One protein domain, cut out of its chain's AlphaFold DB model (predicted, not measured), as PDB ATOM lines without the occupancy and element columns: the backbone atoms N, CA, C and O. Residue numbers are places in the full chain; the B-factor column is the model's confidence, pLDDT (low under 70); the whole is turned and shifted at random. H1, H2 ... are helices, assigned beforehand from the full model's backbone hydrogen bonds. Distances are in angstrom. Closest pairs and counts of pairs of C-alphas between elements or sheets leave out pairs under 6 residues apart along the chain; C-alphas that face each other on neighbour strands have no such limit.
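What this domain is: This is residues 65 to 150 of the 217 residues of an uncharacterized protein of Streptococcus salivarius (UniProt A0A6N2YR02). Three helices make an open triangle: long H2 is the base, H1 folds back from one end of it, and H3 slants away from its other half, its residues 142 to 147 sticking out, while the C-alpha of the last printed residue, Gly 150, comes to 9.2 A from that of the first, Ala 65. The 86 printed residues hold three named helices, in the order H1, H2, H3, and no named strand: all helix. The whole is extended, with a radius of gyration of the C-alphas of 18.8 A and spans of 58 by 26 by 16 A.

How they stand to each other: Start at H1, residues 66 to 81; with residues 74 to 78 alone it touches H2, residues 85 to 119, the closest C-alphas being Ala 78 and Arg 86, 5.4 A apart. This helical hairpin runs opposite ways at a steep tilt of 42 degrees. Next, residues 105 to 113 of H2 alone touch H3, residues 130 to 147, closest at the C-alphas of Ser 109 and Trp 133, 5.0 A, opposite ways at a steep tilt of 62 degrees. H1 and H3 are apart. Every O i to N i+4 pair is within hydrogen-bond range in H2 and H3, and 11 of 12 in H1.

Where its parts are: Find C-alpha 66 at (141.216, 149.909, 161.203); H1 runs 22.4 A. H2 runs 50.1 A, and H3 25.6 A to C-alpha 147 at (139.678, 134.017, 162.320).

The domain as a whole: The farthest C-alphas, Gly 82 and Asn 121, are 58.4 A apart. The printed part has no cut and no long link; pLDDT is under 70 at residues 65 to 66 and 125 to 126.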
ATOM      1  N   ALA A  65     143.601 149.758 157.062       68.00
ATOM      2  CA  ALA A  65     143.614 149.002 158.311       68.00
ATOM      3  C   ALA A  65     142.971 149.808 159.448       68.00
ATOM      4  O   ALA A  65     143.395 150.930 159.716       68.00
ATOM      5  N   SER A  66     142.023 149.213 160.185       66.75
ATOM      6  CA  SER A  66     141.216 149.909 161.203       66.75
ATOM      7  C   SER A  66     142.044 150.673 162.245       66.75
ATOM      8  O   SER A  66     141.737 151.819 162.551       66.75
ATOM      9  N   ALA A  67     143.124 150.078 162.764       74.44
ATOM     10  CA  ALA A  67     143.976 150.737 163.759       74.44
ATOM     11  C   ALA A  67     144.744 151.938 163.177       74.44
ATOM     12  O   ALA A  67     144.826 152.992 163.808       74.44
ATOM     13  N   LYS A  68     145.269 151.801 161.952       77.12
ATOM     14  CA  LYS A  68     145.968 152.889 161.256       77.12
ATOM     15  C   LYS A  68     145.008 154.010 160.863       77.12
ATOM     16  O   LYS A  68     145.349 155.175 161.028       77.12
ATOM     17  N   TYR A  69     143.797 153.657 160.433       78.50
ATOM     18  CA  TYR A  69     142.733 154.609 160.135       78.50
ATOM     19  C   TYR A  69     142.357 155.448 161.359       78.50
ATOM     20  O   TYR A  69     142.263 156.664 161.247       78.50
ATOM     21  N   ILE A  70     142.210 154.836 162.542       80.81
ATOM     22  CA  ILE A  70     141.913 155.578 163.779       80.81
ATOM     23  C   ILE A  70     143.041 156.564 164.105       80.81
ATOM     24  O   ILE A  70     142.768 157.726 164.394       80.81
ATOM     25  N   ALA A  71     144.304 156.136 164.016       84.19
ATOM     26  CA  ALA A  71     145.443 157.022 164.255       84.19
ATOM     27  C   ALA A  71     145.507 158.179 163.240       84.19
ATOM     28  O   ALA A  71     145.729 159.327 163.627       84.19
ATOM     29  N   GLN A  72     145.262 157.893 161.956       85.44
ATOM     30  CA  GLN A  72     145.186 158.900 160.895       85.44
ATOM     31  C   GLN A  72     144.041 159.887 161.140       85.44
ATOM     32  O   GLN A  72     144.252 161.094 161.062       85.44
ATOM     33  N   PHE A  73     142.853 159.383 161.479       83.69
ATOM     34  CA  PHE A  73     141.667 160.178 161.776       83.69
ATOM     35  C   PHE A  73     141.936 161.120 162.946       83.69
ATOM     36  O   PHE A  73     141.833 162.331 162.797       83.69
ATOM     37  N   VAL A  74     142.371 160.591 164.092       88.56
ATOM     38  CA  VAL A  74     142.675 161.404 165.276       88.56
ATOM     39  C   VAL A  74     143.744 162.457 164.966       88.56
ATOM     40  O   VAL A  74     143.579 163.616 165.340       88.56
ATOM     41  N   GLY A  75     144.808 162.084 164.247       88.31
ATOM     42  CA  GLY A  75     145.862 163.015 163.843       88.31
ATOM     43  C   GLY A  75     145.363 164.138 162.927       88.31
ATOM     44  O   GLY A  75     145.772 165.283 163.090       88.31
ATOM     45  N   MET A  76     144.445 163.829 162.008       85.88
ATOM     46  CA  MET A  76     143.841 164.806 161.100       85.88
ATOM     47  C   MET A  76     142.999 165.851 161.845       85.88
ATOM     48  O   MET A  76     143.047 167.029 161.511       85.88
ATOM     49  N   TYR A  77     142.235 165.454 162.863       83.19
ATOM     50  CA  TYR A  77     141.484 166.427 163.664       83.19
ATOM     51  C   TYR A  77     142.389 167.187 164.635       83.19
ATOM     52  O   TYR A  77     142.210 168.389 164.813       83.19
ATOM     53  N   ALA A  78     143.391 166.521 165.219       88.81
ATOM     54  CA  ALA A  78     144.359 167.166 166.101       88.81
ATOM     55  C   ALA A  78     145.187 168.242 165.377       88.81
ATOM     56  O   ALA A  78     145.512 169.258 165.986       88.81
ATOM     57  N   SER A  79     145.481 168.081 164.082       85.81
ATOM     58  CA  SER A  79     146.203 169.106 163.314       85.81
ATOM     59  C   SER A  79     145.380 170.372 163.055       85.81
ATOM     60  O   SER A  79     145.963 171.434 162.856       85.81
ATOM     61  N   VAL A  80     144.046 170.277 163.075       85.12
ATOM     62  CA  VAL A  80     143.134 171.414 162.861       85.12
ATOM     63  C   VAL A  80     142.689 172.042 164.183       85.12
ATOM     64  O   VAL A  80     142.656 173.262 164.306       85.12
ATOM     65  N   LEU A  81     142.354 171.221 165.182       86.88
ATOM     66  CA  LEU A  81     141.822 171.667 166.477       86.88
ATOM     67  C   LEU A  81     142.912 171.883 167.540       86.88
ATOM     68  O   LEU A  81     142.651 172.493 168.576       86.88
ATOM     69  N   GLY A  82     144.130 171.399 167.290       90.06
ATOM     70  CA  GLY A  82     145.260 171.411 168.218       90.06
ATOM     71  C   GLY A  82     145.416 170.094 168.984       90.06
ATOM     72  O   GLY A  82     144.455 169.362 169.220       90.06
ATOM     73  N   GLU A  83     146.643 169.797 169.420       91.94
ATOM     74  CA  GLU A  83     146.998 168.509 170.045       91.94
ATOM     75  C   GLU A  83     146.250 168.207 171.354       91.94
ATOM     76  O   GLU A  83     146.023 167.043 171.680       91.94
ATOM     77  N   TRP A  84     145.775 169.228 172.074       93.94
ATOM     78  CA  TRP A  84     144.942 169.047 173.271       93.94
ATOM     79  C   TRP A  84     143.655 168.253 172.979       93.94
ATOM     80  O   TRP A  84     143.165 167.516 173.835       93.94
ATOM     81  N   SER A  85     143.127 168.362 171.754       92.25
ATOM     82  CA  SER A  85     141.890 167.696 171.337       92.25
ATOM     83  C   SER A  85     142.065 166.188 171.127       92.25
ATOM     84  O   SER A  85     141.078 165.452 171.140       92.25
ATOM     85  N   ARG A  86     143.306 165.695 170.988       92.06
ATOM     86  CA  ARG A  86     143.618 164.295 170.658       92.06
ATOM     87  C   ARG A  86     142.967 163.304 171.620       92.06
ATOM     88  O   ARG A  86     142.349 162.330 171.183       92.06
ATOM     89  N   TYR A  87     143.084 163.554 172.923       92.19
ATOM     90  CA  TYR A  87     142.500 162.686 173.947       92.19
ATOM     91  C   TYR A  87     140.971 162.709 173.907       92.19
ATOM     92  O   TYR A  87     140.344 161.653 173.970       92.19
ATOM     93  N   LEU A  88     140.377 163.891 173.719       92.44
ATOM     94  CA  LEU A  88     138.929 164.053 173.622       92.44
ATOM     95  C   LEU A  88     138.360 163.316 172.400       92.44
ATOM     96  O   LEU A  88     137.409 162.550 172.533       92.44
ATOM     97  N   ILE A  89     138.971 163.484 171.224       90.00
ATOM     98  CA  ILE A  89     138.539 162.822 169.984       90.00
ATOM     99  C   ILE A  89     138.666 161.305 170.115       90.00
ATOM    100  O   ILE A  89     137.745 160.581 169.747       90.00
ATOM    101  N   THR A  90     139.782 160.818 170.664       89.94
ATOM    102  CA  THR A  90     140.001 159.379 170.868       89.94
ATOM    103  C   THR A  90     138.944 158.793 171.804       89.94
ATOM    104  O   THR A  90     138.391 157.732 171.523       89.94
ATOM    105  N   PHE A  91     138.618 159.499 172.887       92.31
ATOM    106  CA  PHE A  91     137.586 159.084 173.830       92.31
ATOM    107  C   PHE A  91     136.191 159.053 173.189       92.31
ATOM    108  O   PHE A  91     135.482 158.055 173.306       92.31
ATOM    109  N   ILE A  92     135.813 160.097 172.445       91.25
ATOM    110  CA  ILE A  92     134.531 160.149 171.728       91.25
ATOM    111  C   ILE A  92     134.455 159.046 170.663       91.25
ATOM    112  O   ILE A  92     133.433 158.370 170.548       91.25
ATOM    113  N   ALA A  93     135.534 158.821 169.909       87.94
ATOM    114  CA  ALA A  93     135.608 157.756 168.914       87.94
ATOM    115  C   ALA A  93     135.449 156.372 169.561       87.94
ATOM    116  O   ALA A  93     134.706 155.536 169.043       87.94
ATOM    117  N   PHE A  94     136.083 156.149 170.717       90.38
ATOM    118  CA  PHE A  94     135.896 154.933 171.502       90.38
ATOM    119  C   PHE A  94     134.436 154.761 171.929       90.38
ATOM    120  O   PHE A  94     133.866 153.708 171.660       90.38
ATOM    121  N   LEU A  95     133.808 155.782 172.524       94.00
ATOM    122  CA  LEU A  95     132.400 155.716 172.935       94.00
ATOM    123  C   LEU A  95     131.468 155.425 171.753       94.00
ATOM    124  O   LEU A  95     130.552 154.616 171.881       94.00
ATOM    125  N   CYS A  96     131.718 156.039 170.595       89.88
ATOM    126  CA  CYS A  96     130.932 155.820 169.385       89.88
ATOM    127  C   CYS A  96     131.039 154.367 168.894       89.88
ATOM    128  O   CYS A  96     130.023 153.696 168.714       89.88
ATOM    129  N   ILE A  97     132.261 153.848 168.736       88.38
ATOM    130  CA  ILE A  97     132.486 152.471 168.272       88.38
ATOM    131  C   ILE A  97     131.978 151.467 169.314       88.38
ATOM    132  O   ILE A  97     131.305 150.501 168.961       88.38
ATOM    133  N   PHE A  98     132.225 151.707 170.599       92.31
ATOM    134  CA  PHE A  98     131.725 150.857 171.676       92.31
ATOM    135  C   PHE A  98     130.191 150.823 171.712       92.31
ATOM    136  O   PHE A  98     129.603 149.750 171.826       92.31
ATOM    137  N   GLY A  99     129.539 151.971 171.504       94.06
ATOM    138  CA  GLY A  99     128.090 152.057 171.335       94.06
ATOM    139  C   GLY A  99     127.590 151.148 170.213       94.06
ATOM    140  O   GLY A  99     126.668 150.369 170.433       94.06
ATOM    141  N   THR A 100     128.255 151.146 169.049       91.50
ATOM    142  CA  THR A 100     127.869 150.246 167.945       91.50
ATOM    143  C   THR A 100     127.988 148.766 168.307       91.50
ATOM    144  O   THR A 100     127.133 147.982 167.903       91.50
ATOM    145  N   VAL A 101     128.984 148.377 169.112       93.12
ATOM    146  CA  VAL A 101     129.127 146.993 169.594       93.12
ATOM    147  C   VAL A 101     127.931 146.603 170.462       93.12
ATOM    148  O   VAL A 101     127.341 145.547 170.239       93.12
ATOM    149  N   ILE A 102     127.526 147.467 171.398       94.00
ATOM    150  CA  ILE A 102     126.348 147.233 172.247       94.00
ATOM    151  C   ILE A 102     125.090 147.090 171.384       94.00
ATOM    152  O   ILE A 102     124.346 146.121 171.530       94.00
ATOM    153  N   THR A 103     124.874 148.030 170.459       93.19
ATOM    154  CA  THR A 103     123.707 148.055 169.571       93.19
ATOM    155  C   THR A 103     123.600 146.785 168.723       93.19
ATOM    156  O   THR A 103     122.517 146.218 168.603       93.19
ATOM    157  N   VAL A 104     124.713 146.317 168.153       92.62
ATOM    158  CA  VAL A 104     124.761 145.104 167.320       92.62
ATOM    159  C   VAL A 104     124.524 143.854 168.166       92.62
ATOM    160  O   VAL A 104     123.719 143.008 167.777       92.62
ATOM    161  N   ILE A 105     125.172 143.739 169.330       94.88
ATOM    162  CA  ILE A 105     124.992 142.578 170.209       94.88
ATOM    163  C   ILE A 105     123.541 142.482 170.674       94.88
ATOM    164  O   ILE A 105     122.954 141.412 170.548       94.88
ATOM    165  N   ASP A 106     122.933 143.561 171.167       94.69
ATOM    166  CA  ASP A 106     121.529 143.532 171.592       94.69
ATOM    167  C   ASP A 106     120.586 143.290 170.403       94.69
ATOM    168  O   ASP A 106     119.777 142.357 170.423       94.69
ATOM    169  N   GLY A 107     120.728 144.082 169.337       93.81
ATOM    170  CA  GLY A 107     119.802 144.091 168.212       93.81
ATOM    171  C   GLY A 107     119.748 142.765 167.455       93.81
ATOM    172  O   GLY A 107     118.667 142.193 167.292       93.81
ATOM    173  N   TYR A 108     120.901 142.229 167.043       93.06
ATOM    174  CA  TYR A 108     120.934 140.945 166.336       93.06
ATOM    175  C   TYR A 108     120.561 139.776 167.247       93.06
ATOM    176  O   TYR A 108     119.926 138.838 166.774       93.06
ATOM    177  N   SER A 109     120.865 139.833 168.548       94.94
ATOM    178  CA  SER A 109     120.436 138.786 169.486       94.94
ATOM    179  C   SER A 109     118.917 138.675 169.558       94.94
ATOM    180  O   SER A 109     118.381 137.572 169.462       94.94
ATOM    181  N   ARG A 110     118.214 139.812 169.663       93.38
ATOM    182  CA  ARG A 110     116.743 139.845 169.687       93.38
ATOM    183  C   ARG A 110     116.143 139.358 168.374       93.38
ATOM    184  O   ARG A 110     115.244 138.521 168.385       93.38
ATOM    185  N   VAL A 111     116.632 139.871 167.242       93.44
ATOM    186  CA  VAL A 111     116.091 139.499 165.925       93.44
ATOM    187  C   VAL A 111     116.338 138.022 165.628       93.44
ATOM    188  O   VAL A 111     115.429 137.356 165.137       93.44
ATOM    189  N   ASN A 112     117.519 137.489 165.949       92.75
ATOM    190  CA  ASN A 112     117.844 136.085 165.701       92.75
ATOM    191  C   ASN A 112     117.042 135.136 166.595       92.75
ATOM    192  O   ASN A 112     116.554 134.126 166.088       92.75
ATOM    193  N   GLU A 113     116.853 135.470 167.878       92.94
ATOM    194  CA  GLU A 113     115.998 134.687 168.780       92.94
ATOM    195  C   GLU A 113     114.588 134.561 168.207       92.94
ATOM    196  O   GLU A 113     114.106 133.450 167.990       92.94
ATOM    197  N   ILE A 114     113.965 135.692 167.872       91.19
ATOM    198  CA  ILE A 114     112.593 135.713 167.362       91.19
ATOM    199  C   ILE A 114     112.511 135.018 166.004       91.19
ATOM    200  O   ILE A 114     111.598 134.226 165.776       91.19
ATOM    201  N   SER A 115     113.468 135.266 165.108       91.50
ATOM    202  CA  SER A 115     113.474 134.667 163.768       91.50
ATOM    203  C   SER A 115     113.562 133.143 163.835       91.50
ATOM    204  O   SER A 115     112.771 132.458 163.189       91.50
ATOM    205  N   LEU A 116     114.472 132.597 164.649       91.94
ATOM    206  CA  LEU A 116     114.615 131.148 164.813       91.94
ATOM    207  C   LEU A 116     113.426 130.539 165.554       91.94
ATOM    208  O   LEU A 116     112.950 129.470 165.175       91.94
ATOM    209  N   ARG A 117     112.893 131.234 166.562       90.50
ATOM    210  CA  ARG A 117     111.690 130.804 167.279       90.50
ATOM    211  C   ARG A 117     110.493 130.668 166.338       90.50
ATOM    212  O   ARG A 117     109.803 129.649 166.377       90.50
ATOM    213  N   LEU A 118     110.271 131.667 165.481       91.12
ATOM    214  CA  LEU A 118     109.213 131.654 164.469       91.12
ATOM    215  C   LEU A 118     109.451 130.561 163.420       91.12
ATOM    216  O   LEU A 118     108.512 129.848 163.071       91.12
ATOM    217  N   LEU A 119     110.696 130.380 162.967       93.12
ATOM    218  CA  LEU A 119     111.059 129.344 161.997       93.12
ATOM    219  C   LEU A 119     110.771 127.929 162.522       93.12
ATOM    220  O   LEU A 119     110.281 127.083 161.779       93.12
ATOM    221  N   PHE A 120     111.028 127.681 163.808       91.94
ATOM    222  CA  PHE A 120     110.752 126.401 164.468       91.94
ATOM    223  C   PHE A 120     109.354 126.307 165.097       91.94
ATOM    224  O   PHE A 120     109.073 125.349 165.816       91.94
ATOM    225  N   ASN A 121     108.476 127.283 164.840       88.12
ATOM    226  CA  ASN A 121     107.109 127.345 165.362       88.12
ATOM    227  C   ASN A 121     107.019 127.148 166.892       88.12
ATOM    228  O   ASN A 121     106.106 126.505 167.419       88.12
ATOM    229  N   GLN A 122     108.008 127.670 167.619       86.19
ATOM    230  CA  GLN A 122     108.087 127.559 169.071       86.19
ATOM    231  C   GLN A 122     107.216 128.631 169.743       86.19
ATOM    232  O   GLN A 122     107.168 129.785 169.318       86.19
ATOM    233  N   LYS A 123     106.527 128.257 170.827       78.81
ATOM    234  CA  LYS A 123     105.692 129.184 171.612       78.81
ATOM    235  C   LYS A 123     106.562 130.125 172.450       78.81
ATOM    236  O   LYS A 123     107.606 129.712 172.942       78.81
ATOM    237  N   GLU A 124     106.075 131.339 172.720       72.88
ATOM    238  CA  GLU A 124     106.810 132.353 173.507       72.88
ATOM    239  C   GLU A 124     107.243 131.876 174.900       72.88
ATOM    240  O   GLU A 124     108.284 132.284 175.403       72.88
ATOM    241  N   LYS A 125     106.497 130.947 175.512       63.72
ATOM    242  CA  LYS A 125     106.847 130.360 176.815       63.72
ATOM    243  C   LYS A 125     108.188 129.601 176.808       63.72
ATOM    244  O   LYS A 125     108.778 129.432 177.870       63.72
ATOM    245  N   ASN A 126     108.675 129.177 175.640       67.06
ATOM    246  CA  ASN A 126     109.944 128.461 175.481       67.06
ATOM    247  C   ASN A 126     111.119 129.389 175.125       67.06
ATOM    248  O   ASN A 126     112.156 128.912 174.666       67.06
ATOM    249  N   GLN A 127     110.967 130.706 175.305       74.00
ATOM    250  CA  GLN A 127     112.017 131.669 174.981       74.00
ATOM    251  C   GLN A 127     113.306 131.375 175.759       74.00
ATOM    252  O   GLN A 127     113.326 131.301 176.990       74.00
ATOM    253  N   THR A 128     114.406 131.216 175.027       80.69
ATOM    254  CA  THR A 128     115.734 131.222 175.641       80.69
ATOM    255  C   THR A 128     116.015 132.634 176.167       80.69
ATOM    256  O   THR A 128     115.699 133.599 175.469       80.69
ATOM    257  N   PRO A 129     116.603 132.801 177.366       86.56
ATOM    258  CA  PRO A 129     116.913 134.125 177.890       86.56
ATOM    259  C   PRO A 129     117.768 134.937 176.911       86.56
ATOM    260  O   PRO A 129     118.753 134.426 176.376       86.56
ATOM    261  N   LEU A 130     117.433 136.215 176.718       89.12
ATOM    262  CA  LEU A 130     118.136 137.101 175.783       89.12
ATOM    263  C   LEU A 130     119.648 137.167 176.050       89.12
ATOM    264  O   LEU A 130     120.436 137.218 175.111       89.12
ATOM    265  N   ASN A 131     120.059 137.087 177.319       92.00
ATOM    266  CA  ASN A 131     121.469 137.088 177.705       92.00
ATOM    267  C   ASN A 131     122.254 135.941 177.050       92.00
ATOM    268  O   ASN A 131     123.410 136.133 176.694       92.00
ATOM    269  N   VAL A 132     121.632 134.776 176.832       93.75
ATOM    270  CA  VAL A 132     122.274 133.649 176.136       93.75
ATOM    271  C   VAL A 132     122.544 134.012 174.677       93.75
ATOM    272  O   VAL A 132     123.647 133.782 174.186       93.75
ATOM    273  N   TRP A 133     121.576 134.632 173.999       94.56
ATOM    274  CA  TRP A 133     121.741 135.113 172.625       94.56
ATOM    275  C   TRP A 133     122.780 136.229 172.521       94.56
ATOM    276  O   TRP A 133     123.581 136.218 171.590       94.56
ATOM    277  N   MET A 134     122.831 137.137 173.499       95.81
ATOM    278  CA  MET A 134     123.861 138.178 173.579       95.81
ATOM    279  C   MET A 134     125.255 137.581 173.744       95.81
ATOM    280  O   MET A 134     126.168 137.946 173.005       95.81
ATOM    281  N   THR A 135     125.419 136.629 174.666       95.75
ATOM    282  CA  THR A 135     126.687 135.918 174.854       95.75
ATOM    283  C   THR A 135     127.080 135.153 173.595       95.75
ATOM    284  O   THR A 135     128.226 135.251 173.163       95.75
ATOM    285  N   LEU A 136     126.140 134.449 172.961       95.50
ATOM    286  CA  LEU A 136     126.389 133.720 171.719       95.50
ATOM    287  C   LEU A 136     126.830 134.664 170.593       95.50
ATOM    288  O   LEU A 136     127.842 134.411 169.945       95.50
ATOM    289  N   THR A 137     126.115 135.772 170.390       95.12
ATOM    290  CA  THR A 137     126.436 136.781 169.370       95.12
ATOM    291  C   THR A 137     127.812 137.398 169.616       95.12
ATOM    292  O   THR A 137     128.598 137.532 168.679       95.12
ATOM    293  N   ALA A 138     128.148 137.711 170.871       95.81
ATOM    294  CA  ALA A 138     129.462 138.229 171.242       95.81
ATOM    295  C   ALA A 138     130.585 137.210 170.973       95.81
ATOM    296  O   ALA A 138     131.599 137.561 170.371       95.81
ATOM    297  N   ILE A 139     130.394 135.944 171.363       96.44
ATOM    298  CA  ILE A 139     131.362 134.863 171.121       96.44
ATOM    299  C   ILE A 139     131.567 134.650 169.618       96.44
ATOM    300  O   ILE A 139     132.707 134.597 169.164       96.44
ATOM    301  N   LEU A 140     130.491 134.579 168.829       94.62
ATOM    302  CA  LEU A 140     130.580 134.426 167.375       94.62
ATOM    303  C   LEU A 140     131.291 135.616 166.722       94.62
ATOM    304  O   LEU A 140     132.148 135.419 165.863       94.62
ATOM    305  N   GLY A 141     130.995 136.840 167.165       91.88
ATOM    306  CA  GLY A 141     131.696 138.041 166.715       91.88
ATOM    307  C   GLY A 141     133.199 137.975 166.994       91.88
ATOM    308  O   GLY A 141     134.002 138.235 166.099       91.88
ATOM    309  N   LEU A 142     133.591 137.555 168.202       92.56
ATOM    310  CA  LEU A 142     134.999 137.360 168.561       92.56
ATOM    311  C   LEU A 142     135.665 136.268 167.718       92.56
ATOM    312  O   LEU A 142     136.776 136.478 167.238       92.56
ATOM    313  N   ILE A 143     134.990 135.137 167.490       93.81
ATOM    314  CA  ILE A 143     135.501 134.055 166.635       93.81
ATOM    315  C   ILE A 143     135.789 134.578 165.226       93.81
ATOM    316  O   ILE A 143     136.869 134.325 164.697       93.81
ATOM    317  N   ILE A 144     134.865 135.341 164.635       89.75
ATOM    318  CA  ILE A 144     135.058 135.936 163.306       89.75
ATOM    319  C   ILE A 144     136.264 136.882 163.316       89.75
ATOM    320  O   ILE A 144     137.113 136.796 162.431       89.75
ATOM    321  N   ILE A 145     136.387 137.747 164.327       87.00
ATOM    322  CA  ILE A 145     137.513 138.685 164.440       87.00
ATOM    323  C   ILE A 145     138.852 137.943 164.536       87.00
ATOM    324  O   ILE A 145     139.792 138.307 163.830       87.00
ATOM    325  N   PHE A 146     138.944 136.903 165.369       88.56
ATOM    326  CA  PHE A 146     140.169 136.111 165.507       88.56
ATOM    327  C   PHE A 146     140.494 135.323 164.236       88.56
ATOM    328  O   PHE A 146     141.653 135.268 163.834       88.56
ATOM    329  N   PHE A 147     139.487 134.761 163.566       89.00
ATOM    330  CA  PHE A 147     139.678 134.017 162.320       89.00
ATOM    331  C   PHE A 147     140.167 134.910 161.170       89.00
ATOM    332  O   PHE A 147     141.027 134.508 160.391       89.00
ATOM    333  N   PHE A 148     139.660 136.143 161.080       83.75
ATOM    334  CA  PHE A 148     140.064 137.127 160.070       83.75
ATOM    335  C   PHE A 148     141.190 138.062 160.539       83.75
ATOM    336  O   PHE A 148     141.459 139.088 159.899       83.75
ATOM    337  N   GLN A 149     141.878 137.736 161.637       79.12
ATOM    338  CA  GLN A 149     142.997 138.535 162.122       79.12
ATOM    339  C   GLN A 149     144.089 138.616 161.040       79.12
ATOM    340  O   GLN A 149     144.538 137.613 160.496       79.12
ATOM    341  N   GLY A 150     144.496 139.837 160.683       77.12
ATOM    342  CA  GLY A 150     145.435 140.084 159.579       77.12
ATOM    343  C   GLY A 150     144.798 140.160 158.182       77.12
ATOM    344  O   GLY A 150     145.462 140.604 157.252       77.12
TER     345      GLY A 150